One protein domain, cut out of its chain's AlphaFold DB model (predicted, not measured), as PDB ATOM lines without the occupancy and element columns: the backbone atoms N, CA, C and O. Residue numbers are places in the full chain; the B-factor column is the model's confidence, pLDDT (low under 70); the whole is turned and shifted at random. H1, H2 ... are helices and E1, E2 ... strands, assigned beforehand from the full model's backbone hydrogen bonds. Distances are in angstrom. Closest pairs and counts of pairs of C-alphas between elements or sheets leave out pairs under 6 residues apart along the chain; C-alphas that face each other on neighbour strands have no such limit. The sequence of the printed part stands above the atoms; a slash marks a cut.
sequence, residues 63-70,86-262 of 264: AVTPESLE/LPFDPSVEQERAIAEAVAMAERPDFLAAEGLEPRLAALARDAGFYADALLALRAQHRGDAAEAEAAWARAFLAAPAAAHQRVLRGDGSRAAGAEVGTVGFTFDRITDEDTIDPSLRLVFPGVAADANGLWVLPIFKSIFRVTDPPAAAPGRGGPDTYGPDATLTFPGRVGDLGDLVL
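What this domain is: This is residues 63 to 70 and 86 to 262 of the 264 residues of an uncharacterized protein of Phycisphaera mikurensis (strain NBRC 102666 / KCTC 22515 / FYK2301M01) (UniProt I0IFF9). Two small three-stranded sheets, E5 E2 E8 and E4 E3 E6, stand partly face to face as a sandwich, their strands crossed at 35 degrees; helices cover the side where edge strands E4 and E5 lie, with H1, H3 and H4 on the strands and H2 over H3. Away from the helices, E7, paired with E1, packs on E6, and residues 227 to 246 form a long loop. The 185 printed residues hold four named helices and eight named strands, in the order E1, H1 to H4, E2 to E8, of mixed class; the first sheet is mixed, the others antiparallel. The whole is compact, with a radius of gyration of the C-alphas of 16.1 A and spans of 47 by 44 by 28 A.

Where its parts are: Find C-alpha 65 at (24.726, -24.297, 48.897), where E1, residues 65 to 67, begins. Past the cut, H1, residues 92 to 105, runs 19.8 A from C-alpha 92 at (50.511, -13.248, 38.937). Next come H2, residues 117 to 123, H3, residues 129 to 141, 18.8 A, and H4, residues 145 to 158, 20.2 A. Then follow E2, residues 161 to 169, 26.9 A; E3, residues 179 to 190, 34.0 A; and E4, residues 196 to 208, 31.3 A, which bends by 59 degrees at residue 205. Look on to E5, residues 214 to 219, E6, residues 224 to 226, E7, residues 247 to 249, and E8, residues 254 to 262, 22.9 A, ending at C-alpha 262 at (31.184, -45.503, 50.197).

How they stand to each other: Start at the hub, H3: it touches H4, opposite ways at a shallow tilt of 15 degrees, closest at the C-alphas of Phe 129 and Ala 155, 4.2 A. It also touches H2, closest at C-alphas 120 and 131, 5.5 A, and H1, closest at C-alphas 101 and 131, 6.3 A. H1 is over E4, at a height over the sheet of 7.0 A. H4 only grazes the sheet E5 E2 E8, with residues 152 to 158. Within hydrogen-bond range are N 183 and O 204 of E3 and E4, a hairpin, 2.9 A; N 186 and O 225 of E3 and E6, 2.9 A; N 217 and O 163 of E5 and E2, 2.8 A; N 168 and O 260 of the parallel E2 and E8, 2.8 A; and N 67 and O 247 of E1 and E7, 2.8 A. In H1, H2, H3 and H4 every O i to N i+4 pair is within range.

The domain as a whole: The two C-alphas farthest apart, of Asp 171 and Glu 193, are 49.5 A apart. Residues 71 to 85 are not printed, and C-alphas 70 and 86 are 18.5 A apart across the cut. The links H1 to H2 and E6 to E7 are long. Mean pLDDT of the printed part is 79.8; look for values under 70 at residues 65 to 70, 86 to 89, 189 to 198 and 222 to 251 of this model.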
ATOM      1  N   ALA A  63      27.102 -25.525  55.813       80.25
ATOM      2  CA  ALA A  63      26.683 -26.245  54.619       80.25
ATOM      3  C   ALA A  63      26.867 -25.383  53.364       80.25
ATOM      4  O   ALA A  63      26.436 -24.227  53.316       80.25
ATOM      5  N   VAL A  64      27.507 -25.966  52.357       76.00
ATOM      6  CA  VAL A  64      27.711 -25.338  51.056       76.00
ATOM      7  C   VAL A  64      26.428 -25.458  50.236       76.00
ATOM      8  O   VAL A  64      25.836 -26.535  50.128       76.00
ATOM      9  N   THR A  65      25.983 -24.348  49.652       68.88
ATOM     10  CA  THR A  65      24.726 -24.297  48.897       68.88
ATOM     11  C   THR A  65      24.980 -24.358  47.390       68.88
ATOM     12  O   THR A  65      25.816 -23.591  46.903       68.88
ATOM     13  N   PRO A  66      24.258 -25.218  46.643       65.38
ATOM     14  CA  PRO A  66      24.275 -25.183  45.186       65.38
ATOM     15  C   PRO A  66      23.569 -23.931  44.677       65.38
ATOM     16  O   PRO A  66      22.457 -23.620  45.110       65.38
ATOM     17  N   GLU A  67      24.177 -23.255  43.714       62.56
ATOM     18  CA  GLU A  67      23.589 -22.132  42.995       62.56
ATOM     19  C   GLU A  67      23.744 -22.340  41.481       62.56
ATOM     20  O   GLU A  67      24.734 -22.895  40.999       62.56
ATOM     21  N   SER A  68      22.736 -21.917  40.714       52.91
ATOM     22  CA  SER A  68      22.820 -21.813  39.258       52.91
ATOM     23  C   SER A  68      23.261 -20.403  38.882       52.91
ATOM     24  O   SER A  68      22.648 -19.426  39.315       52.91
ATOM     25  N   LEU A  69      24.296 -20.290  38.048       51.78
ATOM     26  CA  LEU A  69      24.734 -19.020  37.471       51.78
ATOM     27  C   LEU A  69      23.667 -18.505  36.482       51.78
ATOM     28  O   LEU A  69      23.723 -18.796  35.288       51.78
ATOM     29  N   GLU A  70      22.657 -17.766  36.947       44.69
ATOM     30  CA  GLU A  70      21.679 -17.139  36.048       44.69
ATOM     31  C   GLU A  70      22.280 -15.888  35.379       44.69
ATOM     32  O   GLU A  70      22.582 -14.887  36.031       44.69
ATOM     33  N   LEU A  86      36.576 -12.340  44.019       46.59
ATOM     34  CA  LEU A  86      37.351 -13.166  44.937       46.59
ATOM     35  C   LEU A  86      37.969 -12.222  45.971       46.59
ATOM     36  O   LEU A  86      38.685 -11.302  45.577       46.59
ATOM     37  N   PRO A  87      37.664 -12.338  47.279       44.62
ATOM     38  CA  PRO A  87      38.134 -11.350  48.251       44.62
ATOM     39  C   PRO A  87      39.668 -11.388  48.413       44.62
ATOM     40  O   PRO A  87      40.224 -10.764  49.315       44.62
ATOM     41  N   PHE A  88      40.336 -12.167  47.565       54.09
ATOM     42  CA  PHE A  88      41.752 -12.350  47.387       54.09
ATOM     43  C   PHE A  88      42.023 -12.315  45.870       54.09
ATOM     44  O   PHE A  88      41.429 -13.075  45.108       54.09
ATOM     45  N   ASP A  89      42.917 -11.433  45.443       65.88
ATOM     46  CA  ASP A  89      43.478 -11.431  44.093       65.88
ATOM     47  C   ASP A  89      44.849 -12.114  44.204       65.88
ATOM     48  O   ASP A  89      45.778 -11.499  44.748       65.88
ATOM     49  N   PRO A  90      44.976 -13.422  43.887       72.62
ATOM     50  CA  PRO A  90      46.280 -14.064  43.922       72.62
ATOM     51  C   PRO A  90      47.195 -13.320  42.950       72.62
ATOM     52  O   PRO A  90      46.807 -13.028  41.825       72.62
ATOM     53  N   SER A  91      48.416 -12.989  43.372       82.69
ATOM     54  CA  SER A  91      49.325 -12.282  42.468       82.69
ATOM     55  C   SER A  91      49.644 -13.146  41.242       82.69
ATOM     56  O   SER A  91      49.559 -14.376  41.289       82.69
ATOM     57  N   VAL A  92      50.087 -12.523  40.149       84.25
ATOM     58  CA  VAL A  92      50.511 -13.248  38.937       84.25
ATOM     59  C   VAL A  92      51.582 -14.300  39.263       84.25
ATOM     60  O   VAL A  92      51.591 -15.394  38.693       84.25
ATOM     61  N   GLU A  93      52.481 -14.002  40.203       87.31
ATOM     62  CA  GLU A  93      53.476 -14.957  40.693       87.31
ATOM     63  C   GLU A  93      52.829 -16.131  41.432       87.31
ATOM     64  O   GLU A  93      53.204 -17.281  41.192       87.31
ATOM     65  N   GLN A  94      51.839 -15.853  42.284       88.12
ATOM     66  CA  GLN A  94      51.105 -16.878  43.015       88.12
ATOM     67  C   GLN A  94      50.316 -17.788  42.074       88.12
ATOM     68  O   GLN A  94      50.406 -19.009  42.199       88.12
ATOM     69  N   GLU A  95      49.600 -17.233  41.098       87.44
ATOM     70  CA  GLU A  95      48.886 -18.019  40.087       87.44
ATOM     71  C   GLU A  95      49.829 -18.923  39.299       87.44
ATOM     72  O   GLU A  95      49.545 -20.104  39.099       87.44
ATOM     73  N   ARG A  96      50.991 -18.401  38.897       90.75
ATOM     74  CA  ARG A  96      51.999 -19.187  38.185       90.75
ATOM     75  C   ARG A  96      52.553 -20.318  39.049       90.75
ATOM     76  O   ARG A  96      52.722 -21.432  38.553       90.75
ATOM     77  N   ALA A  97      52.824 -20.042  40.322       93.00
ATOM     78  CA  ALA A  97      53.308 -21.039  41.268       93.00
ATOM     79  C   ALA A  97      52.253 -22.125  41.536       93.00
ATOM     80  O   ALA A  97      52.588 -23.311  41.581       93.00
ATOM     81  N   ILE A  98      50.975 -21.744  41.646       92.56
ATOM     82  CA  ILE A  98      49.848 -22.677  41.760       92.56
ATOM     83  C   ILE A  98      49.733 -23.527  40.497       92.56
ATOM     84  O   ILE A  98      49.675 -24.746  40.605       92.56
ATOM     85  N   ALA A  99      49.753 -22.923  39.307       91.56
ATOM     86  CA  ALA A  99      49.648 -23.650  38.043       91.56
ATOM     87  C   ALA A  99      50.768 -24.689  37.882       91.56
ATOM     88  O   ALA A  99      50.517 -25.817  37.456       91.56
ATOM     89  N   GLU A 100      51.995 -24.341  38.275       94.81
ATOM     90  CA  GLU A 100      53.110 -25.285  38.287       94.81
ATOM     91  C   GLU A 100      52.897 -26.421  39.299       94.81
ATOM     92  O   GLU A 100      53.077 -27.592  38.958       94.81
ATOM     93  N   ALA A 101      52.465 -26.102  40.520       95.56
ATOM     94  CA  ALA A 101      52.154 -27.097  41.543       95.56
ATOM     95  C   ALA A 101      51.011 -28.037  41.111       95.56
ATOM     96  O   ALA A 101      51.080 -29.241  41.352       95.56
ATOM     97  N   VAL A 102      49.991 -27.521  40.418       94.06
ATOM     98  CA  VAL A 102      48.915 -28.328  39.828       94.06
ATOM     99  C   VAL A 102      49.463 -29.260  38.754       94.06
ATOM    100  O   VAL A 102      49.173 -30.450  38.794       94.06
ATOM    101  N   ALA A 103      50.290 -28.761  37.830       93.50
ATOM    102  CA  ALA A 103      50.886 -29.597  36.788       93.50
ATOM    103  C   ALA A 103      51.723 -30.749  37.375       93.50
ATOM    104  O   ALA A 103      51.792 -31.828  36.791       93.50
ATOM    105  N   MET A 104      52.341 -30.543  38.544       94.56
ATOM    106  CA  MET A 104      52.967 -31.627  39.300       94.56
ATOM    107  C   MET A 104      51.931 -32.593  39.887       94.56
ATOM    108  O   MET A 104      52.083 -33.799  39.705       94.56
ATOM    109  N   ALA A 105      50.904 -32.078  40.570       93.31
ATOM    110  CA  ALA A 105      49.866 -32.862  41.245       93.31
ATOM    111  C   ALA A 105      49.061 -33.770  40.298       93.31
ATOM    112  O   ALA A 105      48.640 -34.853  40.692       93.31
ATOM    113  N   GLU A 106      48.881 -33.353  39.045       91.25
ATOM    114  CA  GLU A 106      48.173 -34.121  38.012       91.25
ATOM    115  C   GLU A 106      48.973 -35.287  37.434       91.25
ATOM    116  O   GLU A 106      48.440 -36.098  36.672       91.25
ATOM    117  N   ARG A 107      50.263 -35.390  37.758       90.56
ATOM    118  CA  ARG A 107      51.060 -36.516  37.288       90.56
ATOM    119  C   ARG A 107      50.529 -37.817  37.904       90.56
ATOM    120  O   ARG A 107      50.370 -37.881  39.123       90.56
ATOM    121  N   PRO A 108      50.355 -38.898  37.122       86.88
ATOM    122  CA  PRO A 108      49.888 -40.182  37.653       86.88
ATOM    123  C   PRO A 108      50.794 -40.760  38.748       86.88
ATOM    124  O   PRO A 108      50.338 -41.492  39.620       86.88
ATOM    125  N   ASP A 109      52.085 -40.431  38.701       90.00
ATOM    126  CA  ASP A 109      53.090 -40.853  39.669       90.00
ATOM    127  C   ASP A 109      53.277 -39.853  40.819       90.00
ATOM    128  O   ASP A 109      54.182 -40.045  41.623       90.00
ATOM    129  N   PHE A 110      52.453 -38.803  40.940       93.19
ATOM    130  CA  PHE A 110      52.707 -37.690  41.859       93.19
ATOM    131  C   PHE A 110      52.960 -38.124  43.303       93.19
ATOM    132  O   PHE A 110      53.815 -37.537  43.946       93.19
ATOM    133  N   LEU A 111      52.255 -39.121  43.836       92.12
ATOM    134  CA  LEU A 111      52.456 -39.554  45.227       92.12
ATOM    135  C   LEU A 111      53.744 -40.372  45.418       92.12
ATOM    136  O   LEU A 111      54.337 -40.331  46.492       92.12
ATOM    137  N   ALA A 112      54.194 -41.074  44.375       90.44
ATOM    138  CA  ALA A 112      55.328 -41.999  44.419       90.44
ATOM    139  C   ALA A 112      56.629 -41.410  43.841       90.44
ATOM    140  O   ALA A 112      57.714 -41.903  44.138       90.44
ATOM    141  N   ALA A 113      56.542 -40.370  43.009       91.19
ATOM    142  CA  ALA A 113      57.675 -39.787  42.301       91.19
ATOM    143  C   ALA A 113      58.673 -39.160  43.274       91.19
ATOM    144  O   ALA A 113      58.298 -38.278  44.038       91.19
ATOM    145  N   GLU A 114      59.940 -39.551  43.230       89.31
ATOM    146  CA  GLU A 114      60.983 -38.965  44.077       89.31
ATOM    147  C   GLU A 114      61.419 -37.574  43.585       89.31
ATOM    148  O   GLU A 114      61.392 -37.272  42.390       89.31
ATOM    149  N   GLY A 115      61.859 -36.717  44.510       89.25
ATOM    150  CA  GLY A 115      62.514 -35.447  44.183       89.25
ATOM    151  C   GLY A 115      61.571 -34.294  43.826       89.25
ATOM    152  O   GLY A 115      62.042 -33.255  43.364       89.25
ATOM    153  N   LEU A 116      60.262 -34.436  44.057       92.06
ATOM    154  CA  LEU A 116      59.306 -33.330  43.900       92.06
ATOM    155  C   LEU A 116      59.318 -32.380  45.104       92.06
ATOM    156  O   LEU A 116      59.041 -31.191  44.953       92.06
ATOM    157  N   GLU A 117      59.688 -32.876  46.284       93.31
ATOM    158  CA  GLU A 117      59.661 -32.136  47.547       93.31
ATOM    159  C   GLU A 117      60.490 -30.847  47.519       93.31
ATOM    160  O   GLU A 117      59.950 -29.815  47.912       93.31
ATOM    161  N   PRO A 118      61.743 -30.819  47.014       94.12
ATOM    162  CA  PRO A 118      62.511 -29.577  46.961       94.12
ATOM    163  C   PRO A 118      61.843 -28.512  46.090       94.12
ATOM    164  O   PRO A 118      61.910 -27.322  46.402       94.12
ATOM    165  N   ARG A 119      61.178 -28.926  45.001       94.81
ATOM    166  CA  ARG A 119      60.487 -27.989  44.113       94.81
ATOM    167  C   ARG A 119      59.192 -27.482  44.738       94.81
ATOM    168  O   ARG A 119      58.974 -26.275  44.721       94.81
ATOM    169  N   LEU A 120      58.392 -28.356  45.346       94.44
ATOM    170  CA  LEU A 120      57.197 -27.957  46.097       94.44
ATOM    171  C   LEU A 120      57.551 -27.028  47.267       94.44
ATOM    172  O   LEU A 120      56.911 -25.997  47.446       94.44
ATOM    173  N   ALA A 121      58.621 -27.320  48.009       93.31
ATOM    174  CA  ALA A 121      59.108 -26.461  49.087       93.31
ATOM    175  C   ALA A 121      59.569 -25.085  48.577       93.31
ATOM    176  O   ALA A 121      59.345 -24.073  49.239       93.31
ATOM    177  N   ALA A 122      60.180 -25.023  47.389       92.81
ATOM    178  CA  ALA A 122      60.520 -23.751  46.756       92.81
ATOM    179  C   ALA A 122      59.266 -22.952  46.363       92.81
ATOM    180  O   ALA A 122      59.259 -21.735  46.531       92.81
ATOM    181  N   LEU A 123      58.219 -23.637  45.888       92.81
ATOM    182  CA  LEU A 123      56.935 -23.034  45.524       92.81
ATOM    183  C   LEU A 123      56.100 -22.613  46.740       92.81
ATOM    184  O   LEU A 123      55.270 -21.730  46.591       92.81
ATOM    185  N   ALA A 124      56.313 -23.171  47.938       89.19
ATOM    186  CA  ALA A 124      55.497 -22.883  49.129       89.19
ATOM    187  C   ALA A 124      55.451 -21.402  49.533       89.19
ATOM    188  O   ALA A 124      54.457 -20.947  50.088       89.19
ATOM    189  N   ARG A 125      56.492 -20.621  49.218       83.88
ATOM    190  CA  ARG A 125      56.467 -19.170  49.464       83.88
ATOM    191  C   ARG A 125      55.520 -18.425  48.529       83.88
ATOM    192  O   ARG A 125      54.873 -17.480  48.966       83.88
ATOM    193  N   ASP A 126      55.441 -18.867  47.279       85.25
ATOM    194  CA  ASP A 126      54.771 -18.132  46.208       85.25
ATOM    195  C   ASP A 126      53.368 -18.696  45.940       85.25
ATOM    196  O   ASP A 126      52.426 -17.942  45.747       85.25
ATOM    197  N   ALA A 127      53.175 -20.016  46.023       73.81
ATOM    198  CA  ALA A 127      51.891 -20.698  45.833       73.81
ATOM    199  C   ALA A 127      50.921 -20.539  47.024       73.81
ATOM    200  O   ALA A 127      49.825 -21.109  47.021       73.81
ATOM    201  N   GLY A 128      51.318 -19.803  48.066       84.75
ATOM    202  CA  GLY A 128      50.574 -19.700  49.318       84.75
ATOM    203  C   GLY A 128      50.415 -21.063  49.996       84.75
ATOM    204  O   GLY A 128      51.365 -21.829  50.117       84.75
ATOM    205  N   PHE A 129      49.196 -21.396  50.422       92.62
ATOM    206  CA  PHE A 129      48.928 -22.634  51.164       92.62
ATOM    207  C   PHE A 129      49.100 -23.922  50.342       92.62
ATOM    208  O   PHE A 129      49.258 -25.003  50.910       92.62
ATOM    209  N   TYR A 130      48.991 -23.843  49.012       95.69
ATOM    210  CA  TYR A 130      48.706 -25.023  48.199       95.69
ATOM    211  C   TYR A 130      49.895 -25.982  48.083       95.69
ATOM    212  O   TYR A 130      49.724 -27.192  48.216       95.69
ATOM    213  N   ALA A 131      51.113 -25.470  47.905       96.50
ATOM    214  CA  ALA A 131      52.281 -26.345  47.828       96.50
ATOM    215  C   ALA A 131      52.578 -27.040  49.172       96.50
ATOM    216  O   ALA A 131      52.979 -28.203  49.172       96.50
ATOM    217  N   ASP A 132      52.309 -26.387  50.311       97.44
ATOM    218  CA  ASP A 132      52.376 -27.035  51.629       97.44
ATOM    219  C   ASP A 132      51.312 -28.137  51.778       97.44
ATOM    220  O   ASP A 132      51.607 -29.199  52.326       97.44
ATOM    221  N   ALA A 133      50.105 -27.943  51.235       97.62
ATOM    222  CA  ALA A 133      49.078 -28.987  51.210       97.62
ATOM    223  C   ALA A 133      49.518 -30.213  50.385       97.62
ATOM    224  O   ALA A 133      49.331 -31.354  50.804       97.62
ATOM    225  N   LEU A 134      50.161 -29.991  49.236       97.75
ATOM    226  CA  LEU A 134      50.718 -31.065  48.409       97.75
ATOM    227  C   LEU A 134      51.872 -31.807  49.103       97.75
ATOM    228  O   LEU A 134      51.953 -33.034  49.020       97.75
ATOM    229  N   LEU A 135      52.747 -31.089  49.817       97.12
ATOM    230  CA  LEU A 135      53.781 -31.701  50.660       97.12
ATOM    231  C   LEU A 135      53.161 -32.574  51.757       97.12
ATOM    232  O   LEU A 135      53.641 -33.682  52.000       97.12
ATOM    233  N   ALA A 136      52.072 -32.111  52.376       97.12
ATOM    234  CA  ALA A 136      51.366 -32.862  53.404       97.12
ATOM    235  C   ALA A 136      50.797 -34.184  52.866       97.12
ATOM    236  O   ALA A 136      51.029 -35.233  53.466       97.12
ATOM    237  N   LEU A 137      50.142 -34.163  51.698       96.12
ATOM    238  CA  LEU A 137      49.625 -35.372  51.040       96.12
ATOM    239  C   LEU A 137      50.739 -36.383  50.729       96.12
ATOM    240  O   LEU A 137      50.598 -37.578  50.992       96.12
ATOM    241  N   ARG A 138      51.886 -35.913  50.228       95.88
ATOM    242  CA  ARG A 138      53.045 -36.782  49.971       95.88
ATOM    243  C   ARG A 138      53.630 -37.382  51.247       95.88
ATOM    244  O   ARG A 138      54.020 -38.549  51.255       95.88
ATOM    245  N   ALA A 139      53.726 -36.603  52.321       95.44
ATOM    246  CA  ALA A 139      54.187 -37.101  53.614       95.44
ATOM    247  C   ALA A 139      53.225 -38.158  54.185       95.44
ATOM    248  O   ALA A 139      53.677 -39.216  54.622       95.44
ATOM    249  N   GLN A 140      51.907 -37.942  54.070       93.88
ATOM    250  CA  GLN A 140      50.894 -38.933  54.448       93.88
ATOM    251  C   GLN A 140      51.040 -40.231  53.655       93.88
ATOM    252  O   GLN A 140      51.049 -41.307  54.250       93.88
ATOM    253  N   HIS A 141      51.217 -40.141  52.335       92.69
ATOM    254  CA  HIS A 141      51.403 -41.316  51.482       92.69
ATOM    255  C   HIS A 141      52.643 -42.140  51.869       92.69
ATOM    256  O   HIS A 141      52.604 -43.368  51.856       92.69
ATOM    257  N   ARG A 142      53.732 -41.472  52.274       94.06
ATOM    258  CA  ARG A 142      54.961 -42.121  52.767       94.06
ATOM    259  C   ARG A 142      54.848 -42.641  54.207       94.06
ATOM    260  O   ARG A 142      55.770 -43.298  54.683       94.06
ATOM    261  N   GLY A 143      53.745 -42.359  54.902       93.44
ATOM    262  CA  GLY A 143      53.546 -42.721  56.305       93.44
ATOM    263  C   GLY A 143      54.304 -41.834  57.300       93.44
ATOM    264  O   GLY A 143      54.385 -42.188  58.478       93.44
ATOM    265  N   ASP A 144      54.838 -40.687  56.869       95.81
ATOM    266  CA  ASP A 144      55.484 -39.719  57.760       95.81
ATOM    267  C   ASP A 144      54.435 -38.780  58.372       95.81
ATOM    268  O   ASP A 144      54.145 -37.689  57.874       95.81
ATOM    269  N   ALA A 145      53.825 -39.240  59.465       93.81
ATOM    270  CA  ALA A 145      52.763 -38.507  60.149       93.81
ATOM    271  C   ALA A 145      53.231 -37.155  60.716       93.81
ATOM    272  O   ALA A 145      52.444 -36.210  60.765       93.81
ATOM    273  N   ALA A 146      54.493 -37.047  61.142       96.12
ATOM    274  CA  ALA A 146      55.018 -35.819  61.733       96.12
ATOM    275  C   ALA A 146      55.253 -34.747  60.661       96.12
ATOM    276  O   ALA A 146      54.856 -33.594  60.845       96.12
ATOM    277  N   GLU A 147      55.855 -35.129  59.530       96.00
ATOM    278  CA  GLU A 147      56.033 -34.231  58.387       96.00
ATOM    279  C   GLU A 147      54.675 -33.804  57.809       96.00
ATOM    280  O   GLU A 147      54.467 -32.619  57.537       96.00
ATOM    281  N   ALA A 148      53.727 -34.742  57.700       95.56
ATOM    282  CA  ALA A 148      52.371 -34.469  57.241       95.56
ATOM    283  C   ALA A 148      51.646 -33.440  58.116       95.56
ATOM    284  O   ALA A 148      51.125 -32.455  57.597       95.56
ATOM    285  N   GLU A 149      51.633 -33.639  59.437       95.44
ATOM    286  CA  GLU A 149      50.962 -32.730  60.374       95.44
ATOM    287  C   GLU A 149      51.585 -31.327  60.326       95.44
ATOM    288  O   GLU A 149      50.875 -30.320  60.286       95.44
ATOM    289  N   ALA A 150      52.919 -31.245  60.262       96.25
ATOM    290  CA  ALA A 150      53.624 -29.972  60.160       96.25
ATOM    291  C   ALA A 150      53.321 -29.238  58.842       96.25
ATOM    292  O   ALA A 150      53.168 -28.014  58.838       96.25
ATOM    293  N   ALA A 151      53.245 -29.963  57.724       96.81
ATOM    294  CA  ALA A 151      52.905 -29.398  56.422       96.81
ATOM    295  C   ALA A 151      51.440 -28.940  56.363       96.81
ATOM    296  O   ALA A 151      51.174 -27.815  55.935       96.81
ATOM    297  N   TRP A 152      50.503 -29.730  56.898       97.19
ATOM    298  CA  TRP A 152      49.107 -29.309  57.024       97.19
ATOM    299  C   TRP A 152      48.957 -28.064  57.892       97.19
ATOM    300  O   TRP A 152      48.256 -27.132  57.504       97.19
ATOM    301  N   ALA A 153      49.650 -27.997  59.030       96.19
ATOM    302  CA  ALA A 153      49.615 -26.818  59.887       96.19
ATOM    303  C   ALA A 153      50.030 -25.548  59.124       96.19
ATOM    304  O   ALA A 153      49.337 -24.538  59.214       96.19
ATOM    305  N   ARG A 154      51.105 -25.598  58.322       95.50
ATOM    306  CA  ARG A 154      51.520 -24.454  57.487       95.50
ATOM    307  C   ARG A 154      50.489 -24.108  56.417       95.50
ATOM    308  O   ARG A 154      50.139 -22.936  56.284       95.50
ATOM    309  N   ALA A 155      49.957 -25.114  55.722       96.12
ATOM    310  CA  ALA A 155      48.942 -24.908  54.696       96.12
ATOM    311  C   ALA A 155      47.706 -24.196  55.270       96.12
ATOM    312  O   ALA A 155      47.299 -23.153  54.767       96.12
ATOM    313  N   PHE A 156      47.137 -24.693  56.372       94.88
ATOM    314  CA  PHE A 156      45.928 -24.104  56.953       94.88
ATOM    315  C   PHE A 156      46.163 -22.750  57.631       94.88
ATOM    316  O   PHE A 156      45.282 -21.894  57.575       94.88
ATOM    317  N   LEU A 157      47.354 -22.494  58.182       92.00
ATOM    318  CA  LEU A 157      47.702 -21.160  58.685       92.00
ATOM    319  C   LEU A 157      47.624 -20.087  57.587       92.00
ATOM    320  O   LEU A 157      47.207 -18.966  57.872       92.00
ATOM    321  N   ALA A 158      47.996 -20.432  56.350       88.62
ATOM    322  CA  ALA A 158      47.949 -19.534  55.195       88.62
ATOM    323  C   ALA A 158      46.624 -19.597  54.408       88.62
ATOM    324  O   ALA A 158      46.387 -18.765  53.531       88.62
ATOM    325  N   ALA A 159      45.760 -20.577  54.686       89.69
ATOM    326  CA  ALA A 159      44.554 -20.808  53.906       89.69
ATOM    327  C   ALA A 159      43.430 -19.812  54.259       89.69
ATOM    328  O   ALA A 159      43.066 -19.646  55.434       89.69
ATOM    329  N   PRO A 160      42.794 -19.179  53.256       85.06
ATOM    330  CA  PRO A 160      41.657 -18.297  53.508       85.06
ATOM    331  C   PRO A 160      40.407 -19.085  53.936       85.06
ATOM    332  O   PRO A 160      39.621 -18.588  54.753       85.06
ATOM    333  N   ALA A 161      40.244 -20.316  53.442       88.00
ATOM    334  CA  ALA A 161      39.135 -21.207  53.758       88.00
ATOM    335  C   ALA A 161      39.560 -22.689  53.771       88.00
ATOM    336  O   ALA A 161      40.677 -23.047  53.395       88.00
ATOM    337  N   ALA A 162      38.644 -23.550  54.205       91.19
ATOM    338  CA  ALA A 162      38.770 -24.998  54.190       91.19
ATOM    339  C   ALA A 162      37.476 -25.646  53.687       91.19
ATOM    340  O   ALA A 162      36.387 -25.282  54.126       91.19
ATOM    341  N   ALA A 163      37.592 -26.635  52.810       90.19
ATOM    342  CA  ALA A 163      36.504 -27.550  52.498       90.19
ATOM    343  C   ALA A 163      36.678 -28.813  53.328       90.19
ATOM    344  O   ALA A 163      37.795 -29.310  53.474       90.19
ATOM    345  N   HIS A 164      35.584 -29.348  53.853       89.81
ATOM    346  CA  HIS A 164      35.608 -30.672  54.451       89.81
ATOM    347  C   HIS A 164      34.394 -31.493  54.034       89.81
ATOM    348  O   HIS A 164      33.362 -30.959  53.623       89.81
ATOM    349  N   GLN A 165      34.538 -32.806  54.137       88.44
ATOM    350  CA  GLN A 165      33.453 -33.739  53.890       88.44
ATOM    351  C   GLN A 165      33.649 -34.968  54.764       88.44
ATOM    352  O   GLN A 165      34.773 -35.458  54.947       88.44
ATOM    353  N   ARG A 166      32.549 -35.479  55.310       90.00
ATOM    354  CA  ARG A 166      32.578 -36.706  56.098       90.00
ATOM    355  C   ARG A 166      32.381 -37.907  55.185       90.00
ATOM    356  O   ARG A 166      31.463 -37.942  54.380       90.00
ATOM    357  N   VAL A 167      33.217 -38.919  55.353       88.19
ATOM    358  CA  VAL A 167      33.158 -40.189  54.637       88.19
ATOM    359  C   VAL A 167      32.566 -41.254  55.550       88.19
ATOM    360  O   VAL A 167      33.063 -41.530  56.647       88.19
ATOM    361  N   LEU A 168      31.487 -41.868  55.084       87.38
ATOM    362  CA  LEU A 168      30.742 -42.916  55.759       87.38
ATOM    363  C   LEU A 168      30.830 -44.221  54.961       87.38
ATOM    364  O   LEU A 168      30.960 -44.218  53.740       87.38
ATOM    365  N   ARG A 169      30.743 -45.357  55.648       86.25
ATOM    366  CA  ARG A 169      30.529 -46.672  55.032       86.25
ATOM    367  C   ARG A 169      29.041 -46.869  54.729       86.25
ATOM    368  O   ARG A 169      28.199 -46.137  55.246       86.25
ATOM    369  N   GLY A 170      28.701 -47.894  53.945       82.12
ATOM    370  CA  GLY A 170      27.308 -48.239  53.618       82.12
ATOM    371  C   GLY A 170      26.395 -48.490  54.832       82.12
ATOM    372  O   GLY A 170      25.186 -48.303  54.733       82.12
ATOM    373  N   ASP A 171      26.958 -48.844  55.991       85.25
ATOM    374  CA  ASP A 171      26.237 -48.994  57.265       85.25
ATOM    375  C   ASP A 171      26.045 -47.671  58.042       85.25
ATOM    376  O   ASP A 171      25.444 -47.661  59.116       85.25
ATOM    377  N   GLY A 172      26.545 -46.550  57.511       84.56
ATOM    378  CA  GLY A 172      26.519 -45.228  58.139       84.56
ATOM    379  C   GLY A 172      27.647 -44.969  59.146       84.56
ATOM    380  O   GLY A 172      27.708 -43.879  59.714       84.56
ATOM    381  N   SER A 173      28.552 -45.925  59.384       89.62
ATOM    382  CA  SER A 173      29.717 -45.730  60.258       89.62
ATOM    383  C   SER A 173      30.796 -44.868  59.594       89.62
ATOM    384  O   SER A 173      30.915 -44.831  58.372       89.62
ATOM    385  N   ARG A 174      31.632 -44.189  60.392       91.00
ATOM    386  CA  ARG A 174      32.755 -43.376  59.886       91.00
ATOM    387  C   ARG A 174      33.782 -44.251  59.164       91.00
ATOM    388  O   ARG A 174      34.307 -45.213  59.736       91.00
ATOM    389  N   ALA A 175      34.106 -43.895  57.925       88.25
ATOM    390  CA  ALA A 175      35.061 -44.609  57.086       88.25
ATOM    391  C   ALA A 175      36.494 -44.096  57.315       88.25
ATOM    392  O   ALA A 175      37.114 -43.520  56.428       88.25
ATOM    393  N   ALA A 176      37.017 -44.289  58.528       91.50
ATOM    394  CA  ALA A 176      38.373 -43.865  58.875       91.50
ATOM    395  C   ALA A 176      39.434 -44.510  57.967       91.50
ATOM    396  O   ALA A 176      39.380 -45.721  57.727       91.50
ATOM    397  N   GLY A 177      40.385 -43.709  57.476       88.31
ATOM    398  CA  GLY A 177      41.450 -44.150  56.570       88.31
ATOM    399  C   GLY A 177      40.983 -44.519  55.161       88.31
ATOM    400  O   GLY A 177      41.764 -45.078  54.396       88.31
ATOM    401  N   ALA A 178      39.716 -44.275  54.812       87.06
ATOM    402  CA  ALA A 178      39.213 -44.613  53.490       87.06
ATOM    403  C   ALA A 178      39.805 -43.688  52.423       87.06
ATOM    404  O   ALA A 178      39.766 -42.465  52.563       87.06
ATOM    405  N   GLU A 179      40.316 -44.285  51.349       86.75
ATOM    406  CA  GLU A 179      40.776 -43.555  50.172       86.75
ATOM    407  C   GLU A 179      39.580 -42.937  49.446       86.75
ATOM    408  O   GLU A 179      38.631 -43.627  49.069       86.75
ATOM    409  N   VAL A 180      39.642 -41.621  49.271       83.88
ATOM    410  CA  VAL A 180      38.681 -40.821  48.506       83.88
ATOM    411  C   VAL A 180      39.146 -40.698  47.055       83.88
ATOM    412  O   VAL A 180      38.324 -40.662  46.146       83.88
ATOM    413  N   GLY A 181      40.464 -40.695  46.832       85.81
ATOM    414  CA  GLY A 181      41.073 -40.557  45.511       85.81
ATOM    415  C   GLY A 181      41.523 -39.126  45.249       85.81
ATOM    416  O   GLY A 181      42.090 -38.482  46.129       85.81
ATOM    417  N   THR A 182      41.321 -38.633  44.032       85.75
ATOM    418  CA  THR A 182      41.664 -37.253  43.667       85.75
ATOM    419  C   THR A 182      40.462 -36.345  43.887       85.75
ATOM    420  O   THR A 182      39.361 -36.686  43.474       85.75
ATOM    421  N   VAL A 183      40.680 -35.191  44.519       87.12
ATOM    422  CA  VAL A 183      39.661 -34.148  44.689       87.12
ATOM    423  C   VAL A 183      40.118 -32.887  43.965       87.12
ATOM    424  O   VAL A 183      41.178 -32.336  44.273       87.12
ATOM    425  N   GLY A 184      39.320 -32.432  43.002       86.06
ATOM    426  CA  GLY A 184      39.562 -31.211  42.234       86.06
ATOM    427  C   GLY A 184      38.611 -30.081  42.621       86.06
ATOM    428  O   GLY A 184      37.415 -30.309  42.802       86.06
ATOM    429  N   PHE A 185      39.133 -28.858  42.706       84.50
ATOM    430  CA  PHE A 185      38.349 -27.631  42.852       84.50
ATOM    431  C   PHE A 185      38.680 -26.672  41.711       84.50
ATOM    432  O   PHE A 185      39.844 -26.313  41.528       84.50
ATOM    433  N   THR A 186      37.666 -26.224  40.976       81.94
ATOM    434  CA  THR A 186      37.796 -25.192  39.937       81.94
ATOM    435  C   THR A 186      37.125 -23.915  40.400       81.94
ATOM    436  O   THR A 186      35.951 -23.935  40.759       81.94
ATOM    437  N   PHE A 187      37.864 -22.813  40.378       77.75
ATOM    438  CA  PHE A 187      37.420 -21.510  40.846       77.75
ATOM    439  C   PHE A 187      37.098 -20.634  39.642       77.75
ATOM    440  O   PHE A 187      37.988 -20.251  38.886       77.75
ATOM    441  N   ASP A 188      35.814 -20.336  39.472       71.19
ATOM    442  CA  ASP A 188      35.332 -19.520  38.365       71.19
ATOM    443  C   ASP A 188      35.454 -18.040  38.731       71.19
ATOM    444  O   ASP A 188      34.787 -17.556  39.649       71.19
ATOM    445  N   ARG A 189      36.319 -17.320  38.013       67.56
ATOM    446  CA  ARG A 189      36.505 -15.872  38.173       67.56
ATOM    447  C   ARG A 189      35.701 -15.123  37.127       67.56
ATOM    448  O   ARG A 189      35.686 -15.532  35.972       67.56
ATOM    449  N   ILE A 190      35.069 -14.017  37.506       60.88
ATOM    450  CA  ILE A 190      34.506 -13.071  36.537       60.88
ATOM    451  C   ILE A 190      35.595 -12.044  36.249       60.88
ATOM    452  O   ILE A 190      36.083 -11.396  37.168       60.88
ATOM    453  N   THR A 191      36.017 -11.942  34.994       59.53
ATOM    454  CA  THR A 191      37.006 -10.944  34.568       59.53
ATOM    455  C   THR A 191      36.334  -9.613  34.221       59.53
ATOM    456  O   THR A 191      35.117  -9.562  34.028       59.53
ATOM    457  N   ASP A 192      37.135  -8.553  34.057       60.38
ATOM    458  CA  ASP A 192      36.686  -7.209  33.647       60.38
ATOM    459  C   ASP A 192      35.845  -7.192  32.349       60.38
ATOM    460  O   ASP A 192      35.134  -6.225  32.074       60.38
ATOM    461  N   GLU A 193      35.912  -8.258  31.542       61.28
ATOM    462  CA  GLU A 193      35.172  -8.421  30.287       61.28
ATOM    463  C   GLU A 193      33.860  -9.226  30.436       61.28
ATOM    464  O   GLU A 193      33.320  -9.704  29.438       61.28
ATOM    465  N   ASP A 194      33.346  -9.420  31.659       59.38
ATOM    466  CA  ASP A 194      32.176 -10.272  31.959       59.38
ATOM    467  C   ASP A 194      32.351 -11.737  31.476       59.38
ATOM    468  O   ASP A 194      31.381 -12.480  31.250       59.38
ATOM    469  N   THR A 195      33.600 -12.190  31.307       57.22
ATOM    470  CA  THR A 195      33.920 -13.578  30.940       57.22
ATOM    471  C   THR A 195      34.275 -14.403  32.174       57.22
ATOM    472  O   THR A 195      34.879 -13.897  33.119       57.22
ATOM    473  N   ILE A 196      33.876 -15.680  32.168       64.75
ATOM    474  CA  ILE A 196      34.239 -16.637  33.219       64.75
ATOM    475  C   ILE A 196      35.617 -17.210  32.886       64.75
ATOM    476  O   ILE A 196      35.779 -17.838  31.839       64.75
ATOM    477  N   ASP A 197      36.577 -17.022  33.784       67.06
ATOM    478  CA  ASP A 197      37.908 -17.616  33.734       67.06
ATOM    479  C   ASP A 197      38.018 -18.775  34.750       67.06
ATOM    480  O   ASP A 197      38.117 -18.520  35.954       67.06
ATOM    481  N   PRO A 198      38.015 -20.044  34.291       69.12
ATOM    482  CA  PRO A 198      38.170 -21.228  35.137       69.12
ATOM    483  C   PRO A 198      39.642 -21.647  35.326       69.12
ATOM    484  O   PRO A 198      39.912 -22.793  35.694       69.12
ATOM    485  N   SER A 199      40.615 -20.787  34.995       70.94
ATOM    486  CA  SER A 199      42.043 -21.144  35.001       70.94
ATOM    487  C   SER A 199      42.589 -21.483  36.389       70.94
ATOM    488  O   SER A 199      43.513 -22.297  36.503       70.94
ATOM    489  N   LEU A 200      42.008 -20.910  37.447       83.12
ATOM    490  CA  LEU A 200      42.399 -21.219  38.812       83.12
ATOM    491  C   LEU A 200      41.768 -22.543  39.243       83.12
ATOM    492  O   LEU A 200      40.561 -22.663  39.447       83.12
ATOM    493  N   ARG A 201      42.619 -23.548  39.426       87.06
ATOM    494  CA  ARG A 201      42.225 -24.880  39.876       87.06
ATOM    495  C   ARG A 201      43.184 -25.401  40.929       87.06
ATOM    496  O   ARG A 201      44.360 -25.050  40.924       87.06
ATOM    497  N   LEU A 202      42.683 -26.265  41.799       91.50
ATOM    498  CA  LEU A 202      43.464 -27.009  42.780       91.50
ATOM    499  C   LEU A 202      43.145 -28.492  42.616       91.50
ATOM    500  O   LEU A 202      41.982 -28.858  42.468       91.50
ATOM    501  N   VAL A 203      44.173 -29.334  42.641       92.31
ATOM    502  CA  VAL A 203      44.057 -30.782  42.452       92.31
ATOM    503  C   VAL A 203      44.767 -31.471  43.607       92.31
ATOM    504  O   VAL A 203      45.979 -31.364  43.764       92.31
ATOM    505  N   PHE A 204      44.007 -32.188  44.425       94.56
ATOM    506  CA  PHE A 204      44.505 -32.891  45.599       94.56
ATOM    507  C   PHE A 204      44.492 -34.400  45.326       94.56
ATOM    508  O   PHE A 204      43.436 -35.022  45.430       94.56
ATOM    509  N   PRO A 205      45.626 -35.007  44.937       92.38
ATOM    510  CA  PRO A 205      45.704 -36.440  44.671       92.38
ATOM    511  C   PRO A 205      45.817 -37.255  45.965       92.38
ATOM    512  O   PRO A 205      46.481 -36.843  46.915       92.38
ATOM    513  N   GLY A 206      45.223 -38.452  45.978       88.94
ATOM    514  CA  GLY A 206      45.383 -39.414  47.079       88.94
ATOM    515  C   GLY A 206      44.786 -38.968  48.410       88.94
ATOM    516  O   GLY A 206      45.313 -39.311  49.465       88.94
ATOM    517  N   VAL A 207      43.707 -38.192  48.372       91.00
ATOM    518  CA  VAL A 207      42.975 -37.777  49.566       91.00
ATOM    519  C   VAL A 207      42.423 -39.013  50.265       91.00
ATOM    520  O   VAL A 207      41.819 -39.891  49.644       91.00
ATOM    521  N   ALA A 208      42.615 -39.061  51.579       90.00
ATOM    522  CA  ALA A 208      42.071 -40.090  52.446       90.00
ATOM    523  C   ALA A 208      41.387 -39.449  53.654       90.00
ATOM    524  O   ALA A 208      41.777 -38.377  54.122       90.00
ATOM    525  N   ALA A 209      40.356 -40.117  54.159       91.00
ATOM    526  CA  ALA A 209      39.670 -39.696  55.367       91.00
ATOM    527  C   ALA A 209      40.537 -39.961  56.608       91.00
ATOM    528  O   ALA A 209      41.172 -41.010  56.724       91.00
ATOM    529  N   ASP A 210      40.536 -39.035  57.562       91.25
ATOM    530  CA  ASP A 210      41.276 -39.167  58.814       91.25
ATOM    531  C   ASP A 210      40.644 -40.198  59.771       91.25
ATOM    532  O   ASP A 210      39.708 -40.927  59.427       91.25
ATOM    533  N   ALA A 211      41.154 -40.279  61.003       90.12
ATOM    534  CA  ALA A 211      40.659 -41.207  62.023       90.12
ATOM    535  C   ALA A 211      39.161 -41.030  62.353       90.12
ATOM    536  O   ALA A 211      38.518 -41.964  62.834       90.12
ATOM    537  N   ASN A 212      38.590 -39.859  62.069       89.88
ATOM    538  CA  ASN A 212      37.182 -39.544  62.270       89.88
ATOM    539  C   ASN A 212      36.338 -39.702  61.003       89.88
ATOM    540  O   ASN A 212      35.149 -39.373  61.011       89.88
ATOM    541  N   GLY A 213      36.920 -40.240  59.930       90.50
ATOM    542  CA  GLY A 213      36.260 -40.316  58.639       90.50
ATOM    543  C   GLY A 213      36.037 -38.927  58.045       90.50
ATOM    544  O   GLY A 213      35.052 -38.738  57.348       90.50
ATOM    545  N   LEU A 214      36.880 -37.941  58.355       91.69
ATOM    546  CA  LEU A 214      36.793 -36.593  57.804       91.69
ATOM    547  C   LEU A 214      37.998 -36.349  56.900       91.69
ATOM    548  O   LEU A 214      39.127 -36.618  57.297       91.69
ATOM    549  N   TRP A 215      37.790 -35.801  55.709       91.88
ATOM    550  CA  TRP A 215      38.881 -35.144  54.995       91.88
ATOM    551  C   TRP A 215      38.657 -33.638  55.024       91.88
ATOM    552  O   TRP A 215      37.520 -33.167  54.997       91.88
ATOM    553  N   VAL A 216      39.750 -32.883  55.121       94.31
ATOM    554  CA  VAL A 216      39.744 -31.419  55.188       94.31
ATOM    555  C   VAL A 216      40.844 -30.915  54.269       94.31
ATOM    556  O   VAL A 216      41.992 -31.331  54.417       94.31
ATOM    557  N   LEU A 217      40.512 -30.019  53.344       94.94
ATOM    558  CA  LEU A 217      41.446 -29.455  52.372       94.94
ATOM    559  C   LEU A 217      41.430 -27.924  52.450       94.94
ATOM    560  O   LEU A 217      40.349 -27.329  52.497       94.94
ATOM    561  N   PRO A 218      42.601 -27.266  52.470       94.12
ATOM    562  CA  PRO A 218      42.680 -25.819  52.391       94.12
ATOM    563  C   PRO A 218      42.303 -25.392  50.977       94.12
ATOM    564  O   PRO A 218      42.774 -25.966  49.994       94.12
ATOM    565  N   ILE A 219      41.447 -24.387  50.873       89.56
ATOM    566  CA  ILE A 219      40.979 -23.866  49.595       89.56
ATOM    567  C   ILE A 219      40.896 -22.349  49.644       89.56
ATOM    568  O   ILE A 219      40.990 -21.706  50.695       89.56
ATOM    569  N   PHE A 220      40.661 -21.772  48.480       82.81
ATOM    570  CA  PHE A 220      40.284 -20.385  48.355       82.81
ATOM    571  C   PHE A 220      38.854 -20.123  48.846       82.81
ATOM    572  O   PHE A 220      37.966 -20.959  48.684       82.81
ATOM    573  N   LYS A 221      38.608 -18.941  49.431       74.06
ATOM    574  CA  LYS A 221      37.264 -18.528  49.868       74.06
ATOM    575  C   LYS A 221      36.474 -18.004  48.668       74.06
ATOM    576  O   LYS A 221      36.410 -16.797  48.451       74.06
ATOM    577  N   SER A 222      35.928 -18.916  47.879       67.31
ATOM    578  CA  SER A 222      35.380 -18.613  46.562       67.31
ATOM    579  C   SER A 222      34.168 -19.471  46.235       67.31
ATOM    580  O   SER A 222      33.896 -20.473  46.894       67.31
ATOM    581  N   ILE A 223      33.491 -19.069  45.167       61.00
ATOM    582  CA  ILE A 223      32.629 -19.932  44.385       61.00
ATOM    583  C   ILE A 223      33.481 -20.979  43.642       61.00
ATOM    584  O   ILE A 223      34.535 -20.631  43.101       61.00
ATOM    585  N   PHE A 224      33.062 -22.247  43.615       66.12
ATOM    586  CA  PHE A 224      33.781 -23.284  42.865       66.12
ATOM    587  C   PHE A 224      32.901 -24.429  42.364       66.12
ATOM    588  O   PHE A 224      31.757 -24.596  42.786       66.12
ATOM    589  N   ARG A 225      33.489 -25.251  41.492       65.00
ATOM    590  CA  ARG A 225      32.987 -26.557  41.052       65.00
ATOM    591  C   ARG A 225      33.900 -27.662  41.571       65.00
ATOM    592  O   ARG A 225      35.121 -27.495  41.582       65.00
ATOM    593  N   VAL A 226      33.319 -28.781  41.996       64.56
ATOM    594  CA  VAL A 226      34.087 -29.993  42.311       64.56
ATOM    595  C   VAL A 226      34.268 -30.749  41.001       64.56
ATOM    596  O   VAL A 226      33.293 -31.239  40.442       64.56
ATOM    597  N   THR A 227      35.486 -30.772  40.463       55.84
ATOM    598  CA  THR A 227      35.756 -31.289  39.108       55.84
ATOM    599  C   THR A 227      35.890 -32.805  39.049       55.84
ATOM    600  O   THR A 227      35.563 -33.389  38.024       55.84
ATOM    601  N   ASP A 228      36.266 -33.427  40.166       53.75
ATOM    602  CA  ASP A 228      36.306 -34.881  40.341       53.75
ATOM    603  C   ASP A 228      35.650 -35.248  41.681       53.75
ATOM    604  O   ASP A 228      36.342 -35.512  42.669       53.75
ATOM    605  N   PRO A 229      34.309 -35.187  41.793       48.09
ATOM    606  CA  PRO A 229      33.648 -35.676  42.986       48.09
ATOM    607  C   PRO A 229      33.875 -37.194  43.071       48.09
ATOM    608  O   PRO A 229      33.696 -37.896  42.070       48.09
ATOM    609  N   PRO A 230      34.251 -37.742  44.241       42.03
ATOM    610  CA  PRO A 230      34.255 -39.187  44.429       42.03
ATOM    611  C   PRO A 230      32.852 -39.699  44.098       42.03
ATOM    612  O   PRO A 230      31.874 -39.182  44.642       42.03
ATOM    613  N   ALA A 231      32.758 -40.656  43.167       40.47
ATOM    614  CA  ALA A 231      31.484 -41.153  42.655       40.47
ATOM    615  C   ALA A 231      30.536 -41.466  43.821       40.47
ATOM    616  O   ALA A 231      30.828 -42.339  44.646       40.47
ATOM    617  N   ALA A 232      29.430 -40.723  43.925       41.59
ATOM    618  CA  ALA A 232      28.461 -40.982  44.967       41.59
ATOM    619  C   ALA A 232      27.663 -42.235  44.608       41.59
ATOM    620  O   ALA A 232      27.380 -42.560  43.455       41.59
ATOM    621  N   ALA A 233      27.313 -42.974  45.644       39.56
ATOM    622  CA  ALA A 233      26.399 -44.081  45.538       39.56
ATOM    623  C   ALA A 233      24.960 -43.610  45.262       39.56
ATOM    624  O   ALA A 233      24.502 -42.652  45.892       39.56
ATOM    625  N   PRO A 234      24.185 -44.333  44.431       32.22
ATOM    626  CA  PRO A 234      22.796 -43.986  44.178       32.22
ATOM    627  C   PRO A 234      21.964 -44.182  45.453       32.22
ATOM    628  O   PRO A 234      21.800 -45.306  45.927       32.22
ATOM    629  N   GLY A 235      21.406 -43.097  46.005       35.28
ATOM    630  CA  GLY A 235      20.301 -43.194  46.971       35.28
ATOM    631  C   GLY A 235      20.286 -42.243  48.170       35.28
ATOM    632  O   GLY A 235      19.296 -42.242  48.899       35.28
ATOM    633  N   ARG A 236      21.300 -41.406  48.399       36.22
ATOM    634  CA  ARG A 236      21.240 -40.312  49.391       36.22
ATOM    635  C   ARG A 236      22.020 -39.120  48.861       36.22
ATOM    636  O   ARG A 236      23.033 -39.336  48.214       36.22
ATOM    637  N   GLY A 237      21.530 -37.904  49.121       37.19
ATOM    638  CA  GLY A 237      22.101 -36.629  48.662       37.19
ATOM    639  C   GLY A 237      23.517 -36.367  49.178       37.19
ATOM    640  O   GLY A 237      23.715 -35.538  50.057       37.19
ATOM    641  N   GLY A 238      24.473 -37.121  48.648       37.25
ATOM    642  CA  GLY A 238      25.880 -36.776  48.538       37.25
ATOM    643  C   GLY A 238      26.141 -36.131  47.168       37.25
ATOM    644  O   GLY A 238      25.187 -35.717  46.502       37.25
ATOM    645  N   PRO A 239      27.403 -36.021  46.728       44.69
ATOM    646  CA  PRO A 239      27.838 -35.073  45.697       44.69
ATOM    647  C   PRO A 239      27.186 -35.184  44.303       44.69
ATOM    648  O   PRO A 239      27.311 -34.241  43.533       44.69
ATOM    649  N   ASP A 240      26.383 -36.213  44.015       40.00
ATOM    650  CA  ASP A 240      25.464 -36.247  42.858       40.00
ATOM    651  C   ASP A 240      24.381 -35.144  42.890       40.00
ATOM    652  O   ASP A 240      23.681 -34.919  41.903       40.00
ATOM    653  N   THR A 241      24.221 -34.435  44.013       42.72
ATOM    654  CA  THR A 241      23.322 -33.265  44.118       42.72
ATOM    655  C   THR A 241      23.895 -32.034  43.401       42.72
ATOM    656  O   THR A 241      23.165 -31.101  43.066       42.72
ATOM    657  N   TYR A 242      25.201 -32.043  43.140       50.25
ATOM    658  CA  TYR A 242      25.929 -30.989  42.460       50.25
ATOM    659  C   TYR A 242      26.309 -31.535  41.086       50.25
ATOM    660  O   TYR A 242      27.375 -32.116  40.921       50.25
ATOM    661  N   GLY A 243      25.406 -31.435  40.104       44.00
ATOM    662  CA  GLY A 243      25.728 -31.821  38.725       44.00
ATOM    663  C   GLY A 243      27.048 -31.183  38.244       44.00
ATOM    664  O   GLY A 243      27.523 -30.237  38.870       44.00
ATOM    665  N   PRO A 244      27.636 -31.632  37.121       48.75
ATOM    666  CA  PRO A 244      28.942 -31.146  36.640       48.75
ATOM    667  C   PRO A 244      29.024 -29.616  36.444       48.75
ATOM    668  O   PRO A 244      30.114 -29.048  36.389       48.75
ATOM    669  N   ASP A 245      27.869 -28.947  36.393       53.88
ATOM    670  CA  ASP A 245      27.720 -27.504  36.213       53.88
ATOM    671  C   ASP A 245      27.262 -26.764  37.488       53.88
ATOM    672  O   ASP A 245      27.051 -25.550  37.466       53.88
ATOM    673  N   ALA A 246      27.066 -27.472  38.606       55.44
ATOM    674  CA  ALA A 246      26.589 -26.879  39.847       55.44
ATOM    675  C   ALA A 246      27.699 -26.066  40.512       55.44
ATOM    676  O   ALA A 246      28.773 -26.565  40.849       55.44
ATOM    677  N   THR A 247      27.404 -24.792  40.708       62.03
ATOM    678  CA  THR A 247      28.305 -23.829  41.315       62.03
ATOM    679  C   THR A 247      28.048 -23.787  42.823       62.03
ATOM    680  O   THR A 247      26.897 -23.819  43.255       62.03
ATOM    681  N   LEU A 248      29.102 -23.776  43.638       67.25
ATOM    682  CA  LEU A 248      29.008 -23.882  45.097       67.25
ATOM    683  C   LEU A 248      29.380 -22.574  45.789       67.25
ATOM    684  O   LEU A 248      30.466 -22.057  45.547       67.25
ATOM    685  N   THR A 249      28.532 -22.086  46.699       66.56
ATOM    686  CA  THR A 249      28.786 -20.846  47.459       66.56
ATOM    687  C   THR A 249      29.203 -21.143  48.903       66.56
ATOM    688  O   THR A 249      28.570 -21.939  49.597       66.56
ATOM    689  N   PHE A 250      30.269 -20.477  49.368       68.12
ATOM    690  CA  PHE A 250      30.852 -20.632  50.707       68.12
ATOM    691  C   PHE A 250      30.358 -19.550  51.688       68.12
ATOM    692  O   PHE A 250      30.854 -18.420  51.649       68.12
ATOM    693  N   PRO A 251      29.433 -19.859  52.620       62.16
ATOM    694  CA  PRO A 251      28.906 -18.861  53.559       62.16
ATOM    695  C   PRO A 251      29.868 -18.543  54.724       62.16
ATOM    696  O   PRO A 251      29.677 -17.553  55.430       62.16
ATOM    697  N   GLY A 252      30.914 -19.354  54.932       72.56
ATOM    698  CA  GLY A 252      31.870 -19.231  56.038       72.56
ATOM    699  C   GLY A 252      33.325 -19.476  55.624       72.56
ATOM    700  O   GLY A 252      33.670 -19.437  54.445       72.56
ATOM    701  N   ARG A 253      34.209 -19.701  56.609       81.88
ATOM    702  CA  ARG A 253      35.606 -20.117  56.353       81.88
ATOM    703  C   ARG A 253      35.760 -21.617  56.181       81.88
ATOM    704  O   ARG A 253      36.710 -22.039  55.538       81.88
ATOM    705  N   VAL A 254      34.856 -22.395  56.762       85.88
ATOM    706  CA  VAL A 254      34.836 -23.848  56.624       85.88
ATOM    707  C   VAL A 254      33.508 -24.231  55.999       85.88
ATOM    708  O   VAL A 254      32.455 -23.924  56.562       85.88
ATOM    709  N   GLY A 255      33.564 -24.824  54.812       85.19
ATOM    710  CA  GLY A 255      32.384 -25.264  54.078       85.19
ATOM    711  C   GLY A 255      32.229 -26.772  54.152       85.19
ATOM    712  O   GLY A 255      33.169 -27.507  53.843       85.19
ATOM    713  N   ASP A 256      31.036 -27.194  54.560       86.75
ATOM    714  CA  ASP A 256      30.591 -28.580  54.652       86.75
ATOM    715  C   ASP A 256      29.968 -29.028  53.328       86.75
ATOM    716  O   ASP A 256      28.922 -28.519  52.912       86.75
ATOM    717  N   LEU A 257      30.641 -29.973  52.666       82.88
ATOM    718  CA  LEU A 257      30.197 -30.604  51.420       82.88
ATOM    719  C   LEU A 257      29.238 -31.786  51.666       82.88
ATOM    720  O   LEU A 257      28.867 -32.489  50.723       82.88
ATOM    721  N   GLY A 258      28.860 -32.031  52.922       83.00
ATOM    722  CA  GLY A 258      27.944 -33.083  53.340       83.00
ATOM    723  C   GLY A 258      28.625 -34.424  53.616       83.00
ATOM    724  O   GLY A 258      29.821 -34.511  53.907       83.00
ATOM    725  N   ASP A 259      27.837 -35.494  53.525       84.38
ATOM    726  CA  ASP A 259      28.304 -36.862  53.744       84.38
ATOM    727  C   ASP A 259      28.540 -37.578  52.398       84.38
ATOM    728  O   ASP A 259      27.680 -37.605  51.514       84.38
ATOM    729  N   LEU A 260      29.697 -38.225  52.267       80.38
ATOM    730  CA  LEU A 260      30.046 -39.144  51.190       80.38
ATOM    731  C   LEU A 260      29.902 -40.583  51.687       80.38
ATOM    732  O   LEU A 260      30.610 -40.995  52.602       80.38
ATOM    733  N   VAL A 261      29.023 -41.373  51.073       78.50
ATOM    734  CA  VAL A 261      28.811 -42.778  51.453       78.50
ATOM    735  C   VAL A 261      29.523 -43.703  50.469       78.50
ATOM    736  O   VAL A 261      29.151 -43.776  49.301       78.50
ATOM    737  N   LEU A 262      30.508 -44.457  50.957       75.56
ATOM    738  CA  LEU A 262      31.184 -45.503  50.197       75.56
ATOM    739  C   LEU A 262      30.351 -46.789  50.247       75.56
ATOM    740  O   LEU A 262      30.278 -47.455  51.287       75.56
TER     741      LEU A 262